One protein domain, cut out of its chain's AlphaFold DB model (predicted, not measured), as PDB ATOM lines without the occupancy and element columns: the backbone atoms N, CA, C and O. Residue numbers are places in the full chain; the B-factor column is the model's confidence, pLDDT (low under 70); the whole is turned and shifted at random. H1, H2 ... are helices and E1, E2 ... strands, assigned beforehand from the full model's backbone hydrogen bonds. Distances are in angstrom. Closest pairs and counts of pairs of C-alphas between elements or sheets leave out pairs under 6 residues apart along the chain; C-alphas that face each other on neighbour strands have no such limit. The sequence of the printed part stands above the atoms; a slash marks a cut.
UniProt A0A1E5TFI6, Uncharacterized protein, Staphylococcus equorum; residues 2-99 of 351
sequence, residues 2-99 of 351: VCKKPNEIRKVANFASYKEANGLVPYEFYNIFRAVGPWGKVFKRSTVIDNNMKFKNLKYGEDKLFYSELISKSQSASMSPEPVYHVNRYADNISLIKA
ATOM      1  N   VAL A   2     167.769 308.932 148.085       58.66
ATOM      2  CA  VAL A   2     168.051 307.532 147.709       58.66
ATOM      3  C   VAL A   2     169.557 307.227 147.738       58.66
ATOM      4  O   VAL A   2     170.359 307.999 147.211       58.66
ATOM      5  N   CYS A   3     169.936 306.095 148.335       61.06
ATOM      6  CA  CYS A   3     171.296 305.559 148.397       61.06
ATOM      7  C   CYS A   3     171.404 304.306 147.520       61.06
ATOM      8  O   CYS A   3     170.665 303.348 147.746       61.06
ATOM      9  N   LYS A   4     172.327 304.297 146.549       59.78
ATOM     10  CA  LYS A   4     172.628 303.112 145.730       59.78
ATOM     11  C   LYS A   4     173.897 302.415 146.222       59.78
ATOM     12  O   LYS A   4     174.956 303.033 146.261       59.78
ATOM     13  N   LYS A   5     173.782 301.135 146.563       61.06
ATOM     14  CA  LYS A   5     174.870 300.164 146.770       61.06
ATOM     15  C   LYS A   5     174.930 299.221 145.554       61.06
ATOM     16  O   LYS A   5     173.945 299.169 144.817       61.06
ATOM     17  N   PRO A   6     176.009 298.434 145.358       54.12
ATOM     18  CA  PRO A   6     176.198 297.616 144.152       54.12
ATOM     19  C   PRO A   6     175.000 296.744 143.732       54.12
ATOM     20  O   PRO A   6     174.804 296.550 142.543       54.12
ATOM     21  N   ASN A   7     174.168 296.293 144.681       67.44
ATOM     22  CA  ASN A   7     172.996 295.442 144.424       67.44
ATOM     23  C   ASN A   7     171.713 295.917 145.127       67.44
ATOM     24  O   ASN A   7     170.806 295.117 145.343       67.44
ATOM     25  N   GLU A   8     171.655 297.169 145.589       78.44
ATOM     26  CA  GLU A   8     170.553 297.622 146.441       78.44
ATOM     27  C   GLU A   8     170.357 299.134 146.365       78.44
ATOM     28  O   GLU A   8     171.311 299.905 146.455       78.44
ATOM     29  N   ILE A   9     169.108 299.567 146.262       79.38
ATOM     30  CA  ILE A   9     168.722 300.968 146.281       79.38
ATOM     31  C   ILE A   9     167.773 301.189 147.455       79.38
ATOM     32  O   ILE A   9     166.687 300.617 147.494       79.38
ATOM     33  N   ARG A  10     168.181 302.017 148.421       80.12
ATOM     34  CA  ARG A  10     167.404 302.289 149.641       80.12
ATOM     35  C   ARG A  10     167.036 303.752 149.780       80.12
ATOM     36  O   ARG A  10     167.870 304.625 149.521       80.12
ATOM     37  N   LYS A  11     165.822 304.030 150.257       77.25
ATOM     38  CA  LYS A  11     165.474 305.374 150.741       77.25
ATOM     39  C   LYS A  11     166.114 305.571 152.115       77.25
ATOM     40  O   LYS A  11     166.091 304.684 152.960       77.25
ATOM     41  N   VAL A  12     166.767 306.710 152.314       77.81
ATOM     42  CA  VAL A  12     167.548 307.001 153.527       77.81
ATOM     43  C   VAL A  12     167.166 308.363 154.090       77.81
ATOM     44  O   VAL A  12     166.788 309.258 153.334       77.81
ATOM     45  N   ALA A  13     167.299 308.514 155.411       78.88
ATOM     46  CA  ALA A  13     166.917 309.720 156.151       78.88
ATOM     47  C   ALA A  13     165.473 310.175 155.857       78.88
ATOM     48  O   ALA A  13     165.217 311.356 155.642       78.88
ATOM     49  N   ASN A  14     164.524 309.228 155.843       82.75
ATOM     50  CA  ASN A  14     163.110 309.508 155.555       82.75
ATOM     51  C   ASN A  14     162.534 310.600 156.473       82.75
ATOM     52  O   ASN A  14     161.737 311.410 156.016       82.75
ATOM     53  N   PHE A  15     163.012 310.691 157.721       85.19
ATOM     54  CA  PHE A  15     162.635 311.740 158.677       85.19
ATOM     55  C   PHE A  15     162.829 313.171 158.147       85.19
ATOM     56  O   PHE A  15     162.126 314.077 158.582       85.19
ATOM     57  N   ALA A  16     163.750 313.388 157.201       81.81
ATOM     58  CA  ALA A  16     164.035 314.706 156.640       81.81
ATOM     59  C   ALA A  16     163.145 315.071 155.433       81.81
ATOM     60  O   ALA A  16     163.198 316.202 154.966       81.81
ATOM     61  N   SER A  17     162.375 314.120 154.882       82.75
ATOM     62  CA  SER A  17     161.615 314.298 153.628       82.75
ATOM     63  C   SER A  17     160.468 313.281 153.502       82.75
ATOM     64  O   SER A  17     160.515 312.382 152.664       82.75
ATOM     65  N   TYR A  18     159.454 313.369 154.371       86.12
ATOM     66  CA  TYR A  18     158.322 312.418 154.389       86.12
ATOM     67  C   TYR A  18     156.942 313.051 154.179       86.12
ATOM     68  O   TYR A  18     155.979 312.328 153.923       86.12
ATOM     69  N   LYS A  19     156.840 314.377 154.275       88.19
ATOM     70  CA  LYS A  19     155.610 315.143 154.056       88.19
ATOM     71  C   LYS A  19     155.941 316.498 153.441       88.19
ATOM     72  O   LYS A  19     157.093 316.921 153.485       88.19
ATOM     73  N   GLU A  20     154.919 317.156 152.916       91.94
ATOM     74  CA  GLU A  20     154.968 318.579 152.590       91.94
ATOM     75  C   GLU A  20     154.782 319.390 153.874       91.94
ATOM     76  O   GLU A  20     153.810 319.189 154.606       91.94
ATOM     77  N   ALA A  21     155.726 320.279 154.178       91.25
ATOM     78  CA  ALA A  21     155.594 321.237 155.272       91.25
ATOM     79  C   ALA A  21     156.531 322.435 155.070       91.25
ATOM     80  O   ALA A  21     157.644 322.290 154.570       91.25
ATOM     81  N   ASN A  22     156.077 323.616 155.488       92.94
ATOM     82  CA  ASN A  22     156.758 324.897 155.302       92.94
ATOM     83  C   ASN A  22     156.841 325.664 156.626       92.94
ATOM     84  O   ASN A  22     156.081 325.383 157.549       92.94
ATOM     85  N   GLY A  23     157.737 326.653 156.694       92.94
ATOM     86  CA  GLY A  23     157.849 327.546 157.855       92.94
ATOM     87  C   GLY A  23     158.368 326.851 159.114       92.94
ATOM     88  O   GLY A  23     158.072 327.278 160.222       92.94
ATOM     89  N   LEU A  24     159.107 325.758 158.949       93.12
ATOM     90  CA  LEU A  24     159.601 324.961 160.060       93.12
ATOM     91  C   LEU A  24     160.941 325.508 160.577       93.12
ATOM     92  O   LEU A  24     161.719 326.056 159.795       93.12
ATOM     93  N   VAL A  25     161.256 325.283 161.854       93.56
ATOM     94  CA  VAL A  25     162.553 325.658 162.443       93.56
ATOM     95  C   VAL A  25     163.603 324.588 162.106       93.56
ATOM     96  O   VAL A  25     163.462 323.450 162.553       93.56
ATOM     97  N   PRO A  26     164.653 324.892 161.318       91.25
ATOM     98  CA  PRO A  26     165.504 323.859 160.717       91.25
ATOM     99  C   PRO A  26     166.207 322.934 161.717       91.25
ATOM    100  O   PRO A  26     166.274 321.726 161.487       91.25
ATOM    101  N   TYR A  27     166.721 323.476 162.824       92.06
ATOM    102  CA  TYR A  27     167.448 322.699 163.832       92.06
ATOM    103  C   TYR A  27     166.534 321.910 164.788       92.06
ATOM    104  O   TYR A  27     167.023 321.050 165.514       92.06
ATOM    105  N   GLU A  28     165.218 322.155 164.772       92.00
ATOM    106  CA  GLU A  28     164.225 321.418 165.577       92.00
ATOM    107  C   GLU A  28     163.697 320.168 164.864       92.00
ATOM    108  O   GLU A  28     162.920 319.384 165.413       92.00
ATOM    109  N   PHE A  29     164.123 319.942 163.620       87.50
ATOM    110  CA  PHE A  29     163.722 318.759 162.874       87.50
ATOM    111  C   PHE A  29     164.303 317.525 163.551       87.50
ATOM    112  O   PHE A  29     165.517 317.398 163.734       87.50
ATOM    113  N   TYR A  30     163.423 316.569 163.849       84.44
ATOM    114  CA  TYR A  30     163.812 315.311 164.468       84.44
ATOM    115  C   TYR A  30     164.995 314.674 163.731       84.44
ATOM    116  O   TYR A  30     164.910 314.373 162.539       84.44
ATOM    117  N   ASN A  31     166.096 314.446 164.454       85.88
ATOM    118  CA  ASN A  31     167.316 313.830 163.937       85.88
ATOM    119  C   ASN A  31     167.954 314.537 162.723       85.88
ATOM    120  O   ASN A  31     168.748 313.904 162.023       85.88
ATOM    121  N   ILE A  32     167.692 315.825 162.464       87.31
ATOM    122  CA  ILE A  32     168.270 316.539 161.309       87.31
ATOM    123  C   ILE A  32     169.796 316.467 161.276       87.31
ATOM    124  O   ILE A  32     170.392 316.156 160.240       87.31
ATOM    125  N   PHE A  33     170.425 316.589 162.445       89.25
ATOM    126  CA  PHE A  33     171.865 316.449 162.588       89.25
ATOM    127  C   PHE A  33     172.346 314.995 162.449       89.25
ATOM    128  O   PHE A  33     173.522 314.744 162.248       89.25
ATOM    129  N   ARG A  34     171.488 313.970 162.414       84.81
ATOM    130  CA  ARG A  34     171.934 312.627 161.979       84.81
ATOM    131  C   ARG A  34     172.231 312.564 160.478       84.81
ATOM    132  O   ARG A  34     172.919 311.638 160.044       84.81
ATOM    133  N   ALA A  35     171.779 313.557 159.710       76.00
ATOM    134  CA  ALA A  35     172.000 313.706 158.277       76.00
ATOM    135  C   ALA A  35     172.696 315.041 157.919       76.00
ATOM    136  O   ALA A  35     172.302 315.681 156.948       76.00
ATOM    137  N   VAL A  36     173.749 315.437 158.659       68.50
ATOM    138  CA  VAL A  36     174.513 316.701 158.451       68.50
ATOM    139  C   VAL A  36     175.212 316.805 157.090       68.50
ATOM    140  O   VAL A  36     175.628 317.883 156.704       68.50
ATOM    141  N   GLY A  37     175.364 315.712 156.341       66.81
ATOM    142  CA  GLY A  37     176.089 315.753 155.068       66.81
ATOM    143  C   GLY A  37     175.425 316.649 154.003       66.81
ATOM    144  O   GLY A  37     174.214 316.910 154.079       66.81
ATOM    145  N   PRO A  38     176.185 317.037 152.957       59.72
ATOM    146  CA  PRO A  38     175.732 317.936 151.886       59.72
ATOM    147  C   PRO A  38     174.542 317.422 151.084       59.72
ATOM    148  O   PRO A  38     173.868 318.166 150.377       59.72
ATOM    149  N   TRP A  39     174.281 316.124 151.160       65.75
ATOM    150  CA  TRP A  39     173.281 315.486 150.332       65.75
ATOM    151  C   TRP A  39     171.880 315.939 150.743       65.75
ATOM    152  O   TRP A  39     171.541 315.986 151.931       65.75
ATOM    153  N   GLY A  40     171.033 316.194 149.749       64.38
ATOM    154  CA  GLY A  40     169.606 316.332 150.001       64.38
ATOM    155  C   GLY A  40     169.107 317.741 150.305       64.38
ATOM    156  O   GLY A  40     167.920 317.860 150.586       64.38
ATOM    157  N   LYS A  41     169.966 318.771 150.326       77.75
ATOM    158  CA  LYS A  41     169.605 320.100 150.849       77.75
ATOM    159  C   LYS A  41     169.857 321.205 149.830       77.75
ATOM    160  O   LYS A  41     170.963 321.339 149.313       77.75
ATOM    161  N   VAL A  42     168.833 322.025 149.610       85.88
ATOM    162  CA  VAL A  42     168.942 323.335 148.960       85.88
ATOM    163  C   VAL A  42     168.934 324.384 150.066       85.88
ATOM    164  O   VAL A  42     168.104 324.311 150.970       85.88
ATOM    165  N   PHE A  43     169.831 325.364 150.000       90.00
ATOM    166  CA  PHE A  43     169.870 326.475 150.949       90.00
ATOM    167  C   PHE A  43     169.991 327.813 150.222       90.00
ATOM    168  O   PHE A  43     170.484 327.891 149.095       90.00
ATOM    169  N   LYS A  44     169.531 328.885 150.872       92.06
ATOM    170  CA  LYS A  44     169.647 330.241 150.332       92.06
ATOM    171  C   LYS A  44     171.108 330.686 150.384       92.06
ATOM    172  O   LYS A  44     171.738 330.640 151.436       92.06
ATOM    173  N   ARG A  45     171.630 331.178 149.256       94.44
ATOM    174  CA  ARG A  45     172.987 331.748 149.170       94.44
ATOM    175  C   ARG A  45     173.197 332.887 150.171       94.44
ATOM    176  O   ARG A  45     174.275 332.984 150.744       94.44
ATOM    177  N   SER A  46     172.177 333.724 150.378       95.12
ATOM    178  CA  SER A  46     172.239 334.842 151.324       95.12
ATOM    179  C   SER A  46     172.527 334.360 152.743       95.12
ATOM    180  O   SER A  46     173.434 334.887 153.363       95.12
ATOM    181  N   THR A  47     171.902 333.267 153.205       94.25
ATOM    182  CA  THR A  47     172.174 332.693 154.534       94.25
ATOM    183  C   THR A  47     173.669 332.470 154.764       94.25
ATOM    184  O   THR A  47     174.177 332.846 155.812       94.25
ATOM    185  N   VAL A  48     174.385 331.915 153.782       95.12
ATOM    186  CA  VAL A  48     175.835 331.667 153.875       95.12
ATOM    187  C   VAL A  48     176.633 332.968 153.923       95.12
ATOM    188  O   VAL A  48     177.540 333.099 154.741       95.12
ATOM    189  N   ILE A  49     176.305 333.924 153.053       95.38
ATOM    190  CA  ILE A  49     177.056 335.182 152.919       95.38
ATOM    191  C   ILE A  49     176.830 336.087 154.124       95.38
ATOM    192  O   ILE A  49     177.798 336.570 154.704       95.38
ATOM    193  N   ASP A  50     175.574 336.257 154.524       95.12
ATOM    194  CA  ASP A  50     175.162 337.152 155.605       95.12
ATOM    195  C   ASP A  50     175.714 336.686 156.962       95.12
ATOM    196  O   ASP A  50     175.946 337.496 157.852       95.12
ATOM    197  N   ASN A  51     175.989 335.383 157.107       93.12
ATOM    198  CA  ASN A  51     176.607 334.793 158.299       93.12
ATOM    199  C   ASN A  51     178.111 334.497 158.132       93.12
ATOM    200  O   ASN A  51     178.694 333.857 159.003       93.12
ATOM    201  N   ASN A  52     178.741 334.921 157.026       94.00
ATOM    202  CA  ASN A  52     180.161 334.686 156.717       94.00
ATOM    203  C   ASN A  52     180.607 333.209 156.862       94.00
ATOM    204  O   ASN A  52     181.725 332.919 157.292       94.00
ATOM    205  N   MET A  53     179.742 332.263 156.486       93.75
ATOM    206  CA  MET A  53     180.036 330.831 156.599       93.75
ATOM    207  C   MET A  53     181.001 330.384 155.500       93.75
ATOM    208  O   MET A  53     180.809 330.678 154.316       93.75
ATOM    209  N   LYS A  54     182.027 329.620 155.878       91.75
ATOM    210  CA  LYS A  54     183.033 329.057 154.965       91.75
ATOM    211  C   LYS A  54     183.403 327.650 155.412       91.75
ATOM    212  O   LYS A  54     183.354 327.340 156.600       91.75
ATOM    213  N   PHE A  55     183.816 326.806 154.470       92.19
ATOM    214  CA  PHE A  55     184.453 325.543 154.832       92.19
ATOM    215  C   PHE A  55     185.770 325.831 155.552       92.19
ATOM    216  O   PHE A  55     186.595 326.607 155.062       92.19
ATOM    217  N   LYS A  56     185.969 325.200 156.712       89.12
ATOM    218  CA  LYS A  56     187.269 325.209 157.380       89.12
ATOM    219  C   LYS A  56     188.252 324.348 156.590       89.12
ATOM    220  O   LYS A  56     187.861 323.359 155.973       89.12
ATOM    221  N   ASN A  57     189.529 324.718 156.619       88.44
ATOM    222  CA  ASN A  57     190.588 323.944 155.979       88.44
ATOM    223  C   ASN A  57     190.931 322.712 156.833       88.44
ATOM    224  O   ASN A  57     191.899 322.726 157.588       88.44
ATOM    225  N   LEU A  58     190.093 321.677 156.749       83.94
ATOM    226  CA  LEU A  58     190.258 320.406 157.453       83.94
ATOM    227  C   LEU A  58     190.370 319.262 156.446       83.94
ATOM    228  O   LEU A  58     189.763 319.294 155.379       83.94
ATOM    229  N   LYS A  59     191.119 318.215 156.809       81.69
ATOM    230  CA  LYS A  59     191.207 316.983 156.008       81.69
ATOM    231  C   LYS A  59     189.894 316.186 156.027       81.69
ATOM    232  O   LYS A  59     189.618 315.448 155.082       81.69
ATOM    233  N   TYR A  60     189.126 316.288 157.112       84.56
ATOM    234  CA  TYR A  60     187.868 315.573 157.305       84.56
ATOM    235  C   TYR A  60     186.927 316.350 158.232       84.56
ATOM    236  O   TYR A  60     187.359 316.868 159.258       84.56
ATOM    237  N   GLY A  61     185.628 316.349 157.923       86.00
ATOM    238  CA  GLY A  61     184.580 316.886 158.799       86.00
ATOM    239  C   GLY A  61     184.316 318.386 158.642       86.00
ATOM    240  O   GLY A  61     183.500 318.941 159.377       86.00
ATOM    241  N   GLU A  62     184.945 319.028 157.658       89.31
ATOM    242  CA  GLU A  62     184.654 320.393 157.224       89.31
ATOM    243  C   GLU A  62     183.190 320.559 156.806       89.31
ATOM    244  O   GLU A  62     182.563 321.578 157.103       89.31
ATOM    245  N   ASP A  63     182.625 319.532 156.166       88.81
ATOM    246  CA  ASP A  63     181.225 319.493 155.769       88.81
ATOM    247  C   ASP A  63     180.299 319.486 156.990       88.81
ATOM    248  O   ASP A  63     179.341 320.257 157.045       88.81
ATOM    249  N   LYS A  64     180.614 318.683 158.013       89.75
ATOM    250  CA  LYS A  64     179.851 318.639 159.265       89.75
ATOM    251  C   LYS A  64     179.798 320.010 159.930       89.75
ATOM    252  O   LYS A  64     178.716 320.418 160.335       89.75
ATOM    253  N   LEU A  65     180.927 320.712 160.031       92.56
ATOM    254  CA  LEU A  65     180.968 322.046 160.640       92.56
ATOM    255  C   LEU A  65     180.110 323.040 159.856       92.56
ATOM    256  O   LEU A  65     179.248 323.699 160.436       92.56
ATOM    257  N   PHE A  66     180.285 323.078 158.533       93.81
ATOM    258  CA  PHE A  66     179.539 323.983 157.664       93.81
ATOM    259  C   PHE A  66     178.024 323.763 157.764       93.81
ATOM    260  O   PHE A  66     177.265 324.712 157.945       93.81
ATOM    261  N   TYR A  67     177.560 322.515 157.674       93.12
ATOM    262  CA  TYR A  67     176.126 322.224 157.719       93.12
ATOM    263  C   TYR A  67     175.538 322.325 159.127       93.12
ATOM    264  O   TYR A  67     174.368 322.688 159.250       93.12
ATOM    265  N   SER A  68     176.317 322.061 160.181       93.50
ATOM    266  CA  SER A  68     175.906 322.355 161.556       93.50
ATOM    267  C   SER A  68     175.617 323.844 161.728       93.50
ATOM    268  O   SER A  68     174.552 324.198 162.231       93.50
ATOM    269  N   GLU A  69     176.502 324.717 161.241       94.50
ATOM    270  CA  GLU A  69     176.290 326.165 161.276       94.50
ATOM    271  C   GLU A  69     175.104 326.596 160.411       94.50
ATOM    272  O   GLU A  69     174.209 327.297 160.881       94.50
ATOM    273  N   LEU A  70     175.059 326.119 159.165       94.50
ATOM    274  CA  LEU A  70     174.022 326.473 158.202       94.50
ATOM    275  C   LEU A  70     172.623 326.119 158.707       94.50
ATOM    276  O   LEU A  70     171.719 326.948 158.620       94.50
ATOM    277  N   ILE A  71     172.430 324.902 159.223       93.75
ATOM    278  CA  ILE A  71     171.137 324.455 159.756       93.75
ATOM    279  C   ILE A  71     170.776 325.279 160.996       93.75
ATOM    280  O   ILE A  71     169.642 325.733 161.114       93.75
ATOM    281  N   SER A  72     171.743 325.524 161.880       94.62
ATOM    282  CA  SER A  72     171.524 326.256 163.132       94.62
ATOM    283  C   SER A  72     171.174 327.731 162.923       94.62
ATOM    284  O   SER A  72     170.382 328.281 163.678       94.62
ATOM    285  N   LYS A  73     171.742 328.375 161.895       93.50
ATOM    286  CA  LYS A  73     171.534 329.804 161.595       93.50
ATOM    287  C   LYS A  73     170.459 330.064 160.534       93.50
ATOM    288  O   LYS A  73     170.185 331.211 160.183       93.50
ATOM    289  N   SER A  74     169.841 329.017 159.992       93.62
ATOM    290  CA  SER A  74     168.747 329.163 159.031       93.62
ATOM    291  C   SER A  74     167.441 329.529 159.742       93.62
ATOM    292  O   SER A  74     167.032 328.863 160.684       93.62
ATOM    293  N   GLN A  75     166.751 330.561 159.249       92.38
ATOM    294  CA  GLN A  75     165.512 331.071 159.859       92.38
ATOM    295  C   GLN A  75     164.296 330.159 159.645       92.38
ATOM    296  O   GLN A  75     163.395 330.113 160.473       92.38
ATOM    297  N   SER A  76     164.240 329.461 158.511       94.25
ATOM    298  CA  SER A  76     163.102 328.620 158.143       94.25
ATOM    299  C   SER A  76     163.535 327.513 157.194       94.25
ATOM    300  O   SER A  76     164.405 327.735 156.349       94.25
ATOM    301  N   ALA A  77     162.861 326.372 157.255       92.50
ATOM    302  CA  ALA A  77     163.002 325.277 156.309       92.50
ATOM    303  C   ALA A  77     161.644 324.808 155.779       92.50
ATOM    304  O   ALA A  77     160.593 324.984 156.404       92.50
ATOM    305  N   SER A  78     161.720 324.161 154.623       90.38
ATOM    306  CA  SER A  78     160.628 323.429 153.996       90.38
ATOM    307  C   SER A  78     161.062 321.986 153.771       90.38
ATOM    308  O   SER A  78     162.242 321.716 153.539       90.38
ATOM    309  N   MET A  79     160.113 321.060 153.828       88.00
ATOM    310  CA  MET A  79     160.311 319.659 153.474       88.00
ATOM    311  C   MET A  79     159.300 319.243 152.410       88.00
ATOM    312  O   MET A  79     158.162 319.704 152.429       88.00
ATOM    313  N   SER A  80     159.738 318.358 151.518       85.25
ATOM    314  CA  SER A  80     158.920 317.723 150.485       85.25
ATOM    315  C   SER A  80     159.210 316.217 150.487       85.25
ATOM    316  O   SER A  80     160.362 315.832 150.731       85.25
ATOM    317  N   PRO A  81     158.215 315.340 150.245       82.06
ATOM    318  CA  PRO A  81     158.442 313.908 150.093       82.06
ATOM    319  C   PRO A  81     159.060 313.557 148.729       82.06
ATOM    320  O   PRO A  81     159.468 312.408 148.529       82.06
ATOM    321  N   GLU A  82     159.154 314.519 147.803       78.50
ATOM    322  CA  GLU A  82     159.698 314.293 146.470       78.50
ATOM    323  C   GLU A  82     161.207 313.991 146.513       78.50
ATOM    324  O   GLU A  82     162.003 314.716 147.128       78.50
ATOM    325  N   PRO A  83     161.663 312.904 145.866       69.31
ATOM    326  CA  PRO A  83     163.065 312.528 145.866       69.31
ATOM    327  C   PRO A  83     163.866 313.427 144.915       69.31
ATOM    328  O   PRO A  83     164.123 313.073 143.771       69.31
ATOM    329  N   VAL A  84     164.347 314.559 145.420       68.81
ATOM    330  CA  VAL A  84     165.129 315.538 144.639       68.81
ATOM    331  C   VAL A  84     166.647 315.277 144.596       68.81
ATOM    332  O   VAL A  84     167.375 315.984 143.907       68.81
ATOM    333  N   TYR A  85     167.156 314.250 145.297       71.06
ATOM    334  CA  TYR A  85     168.599 313.956 145.377       71.06
ATOM    335  C   TYR A  85     168.955 312.466 145.336       71.06
ATOM    336  O   TYR A  85     168.289 311.615 145.942       71.06
ATOM    337  N   HIS A  86     170.099 312.181 144.707       70.06
ATOM    338  CA  HIS A  86     170.691 310.855 144.541       70.06
ATOM    339  C   HIS A  86     172.114 310.800 145.117       70.06
ATOM    340  O   HIS A  86     172.977 311.579 144.717       70.06
ATOM    341  N   VAL A  87     172.382 309.844 146.014       67.69
ATOM    342  CA  VAL A  87     173.732 309.592 146.543       67.69
ATOM    343  C   VAL A  87     174.353 308.405 145.813       67.69
ATOM    344  O   VAL A  87     173.888 307.268 145.940       67.69
ATOM    345  N   ASN A  88     175.429 308.670 145.071       66.25
ATOM    346  CA  ASN A  88     176.204 307.655 144.368       66.25
ATOM    347  C   ASN A  88     177.241 307.011 145.312       66.25
ATOM    348  O   ASN A  88     178.202 307.676 145.690       66.25
ATOM    349  N   ARG A  89     177.077 305.723 145.654       63.28
ATOM    350  CA  ARG A  89     178.091 304.925 146.375       63.28
ATOM    351  C   ARG A  89     178.648 303.756 145.550       63.28
ATOM    352  O   ARG A  89     178.985 302.720 146.120       63.28
ATOM    353  N   TYR A  90     178.704 303.887 144.224       62.50
ATOM    354  CA  TYR A  90     179.378 302.903 143.370       62.50
ATOM    355  C   TYR A  90     180.855 302.760 143.749       62.50
ATOM    356  O   TYR A  90     181.440 303.711 144.266       62.50
ATOM    357  N   ALA A  91     181.426 301.581 143.469       55.09
ATOM    358  CA  ALA A  91     182.806 301.201 143.794       55.09
ATOM    359  C   ALA A  91     183.864 302.192 143.259       55.09
ATOM    360  O   ALA A  91     184.948 302.319 143.823       55.09
ATOM    361  N   ASP A  92     183.506 302.945 142.222       56.06
ATOM    362  CA  ASP A  92     184.375 303.928 141.580       56.06
ATOM    363  C   ASP A  92     184.300 305.314 142.248       56.06
ATOM    364  O   ASP A  92     185.008 306.239 141.855       56.06
ATOM    365  N   ASN A  93     183.451 305.505 143.270       56.66
ATOM    366  CA  ASN A  93     183.411 306.751 144.035       56.66
ATOM    367  C   ASN A  93     184.599 306.824 145.005       56.66
ATOM    368  O   ASN A  93     184.508 306.470 146.182       56.66
ATOM    369  N   ILE A  94     185.704 307.364 144.494       54.06
ATOM    370  CA  ILE A  94     186.992 307.493 145.182       54.06
ATOM    371  C   ILE A  94     186.875 308.244 146.527       54.06
ATOM    372  O   ILE A  94     187.607 307.925 147.463       54.06
ATOM    373  N   SER A  95     185.939 309.197 146.670       54.91
ATOM    374  CA  SER A  95     185.781 309.993 147.906       54.91
ATOM    375  C   SER A  95     185.084 309.244 149.050       54.91
ATOM    376  O   SER A  95     185.373 309.496 150.215       54.91
ATOM    377  N   LEU A  96     184.184 308.302 148.736       52.12
ATOM    378  CA  LEU A  96     183.438 307.525 149.737       52.12
ATOM    379  C   LEU A  96     184.104 306.184 150.076       52.12
ATOM    380  O   LEU A  96     183.657 305.513 151.008       52.12
ATOM    381  N   ILE A  97     185.123 305.782 149.307       48.78
ATOM    382  CA  ILE A  97     185.696 304.426 149.320       48.78
ATOM    383  C   ILE A  97     187.135 304.392 149.835       48.78
ATOM    384  O   ILE A  97     187.575 303.351 150.321       48.78
ATOM    385  N   LYS A  98     187.862 305.516 149.819       52.12
ATOM    386  CA  LYS A  98     189.173 305.585 150.474       52.12
ATOM    387  C   LYS A  98     188.997 305.445 151.989       52.12
ATOM    388  O   LYS A  98     188.438 306.320 152.648       52.12
ATOM    389  N   ALA A  99     189.448 304.313 152.522       54.91
ATOM    390  CA  ALA A  99     189.456 304.030 153.947       54.91
ATOM    391  C   ALA A  99     190.465 304.957 154.638       54.91
ATOM    392  O   ALA A  99     191.666 304.711 154.604       54.91
TER     393      ALA A  99
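AT A GLANCE: This is residues 2 to 99 of the 351 residues of an uncharacterized protein of Staphylococcus equorum (UniProt A0A1E5TFI6). The domain is two loosely joined lobes: a small three-strand sheet of E2, E1 and E5 at one end, with the short helix H4 after E5, and a larger, loop-rich lobe holding helices H1, H2 and H3 and the two-strand ribbon of E3 and E4. Residues 12 to 20 and 80 to 85 run between the sheet and the ribbon. The printed part has 98 residues with four named helices and five named strands, in the order E1 E2 E3 H1 H2 H3 E4 E5 H4. The class is mixed, helices and strands, with under half of the residues in named elements; the sheet E2 E1 E5 is mixed and E3 with E4 is antiparallel. The whole is only just compact, close to loose, with a radius of gyration of the C-alphas of 14.7 A and spans of 40 by 36 by 20 A.

HOW THE PARTS SIT: In the larger sheet E1, residues 2 to 5, is the inner strand, with E2, residues 8 to 11, and E5, residues 86 to 88, as edge strands. E1 and E2 form an antiparallel hairpin at 159 degrees, with N 3 and O 10 at 2.8 A. E1 and E5 are parallel at 20 degrees, with N 87 and O 2 at 3.0 A. H4, residues 94 to 97, is not on this sheet. E3, residues 21 to 24, and E4, residues 77 to 79, are antiparallel at 165 degrees, with N 77 and O 24 at 2.8 A. H2, residues 45 to 50, and H3, residues 62 to 73, only just touch, with 3 pairs of C-alphas within 8 A, and H3 does so with residues 70 to 73 alone; their closest C-alphas, those of Val 48 and Leu 70, are 7.0 A apart, and their lines are about perpendicular at 81 degrees. H1, residues 32 to 35, is close to H3 but not clearly touching; their closest C-alphas, those of Phe 33 and Ser 68, are 7.2 A apart. H3 and E5 are apart. Every O i to N i+4 pair is within hydrogen-bond range in H2 and H3; H1 and H4 are too short for such a pair, and of one O i to N i+3 pair each, that of H1 is within range and that of H4 is not.

IN THESE COORDINATES: E1 begins at C-alpha 2, (168.051, 307.532, 147.709), and measures 10.1 A; E2 measures 10.2 A. H3, the longest helix, runs 16.7 A from C-alpha 62 at (184.654, 320.393, 157.224). H4 ends at C-alpha 97, (185.696, 304.426, 149.320).

THE WHOLE: The C-alphas farthest apart, those of Asn 7 and Asp 50, are 43.2 A apart. The printed part has no cut. The link from H2 to H3, 11 residues, is long. Mean pLDDT of the printed part is 80.8; residues 2 to 7, 36 to 40, 83 to 84 and 87 to 99 are under 70.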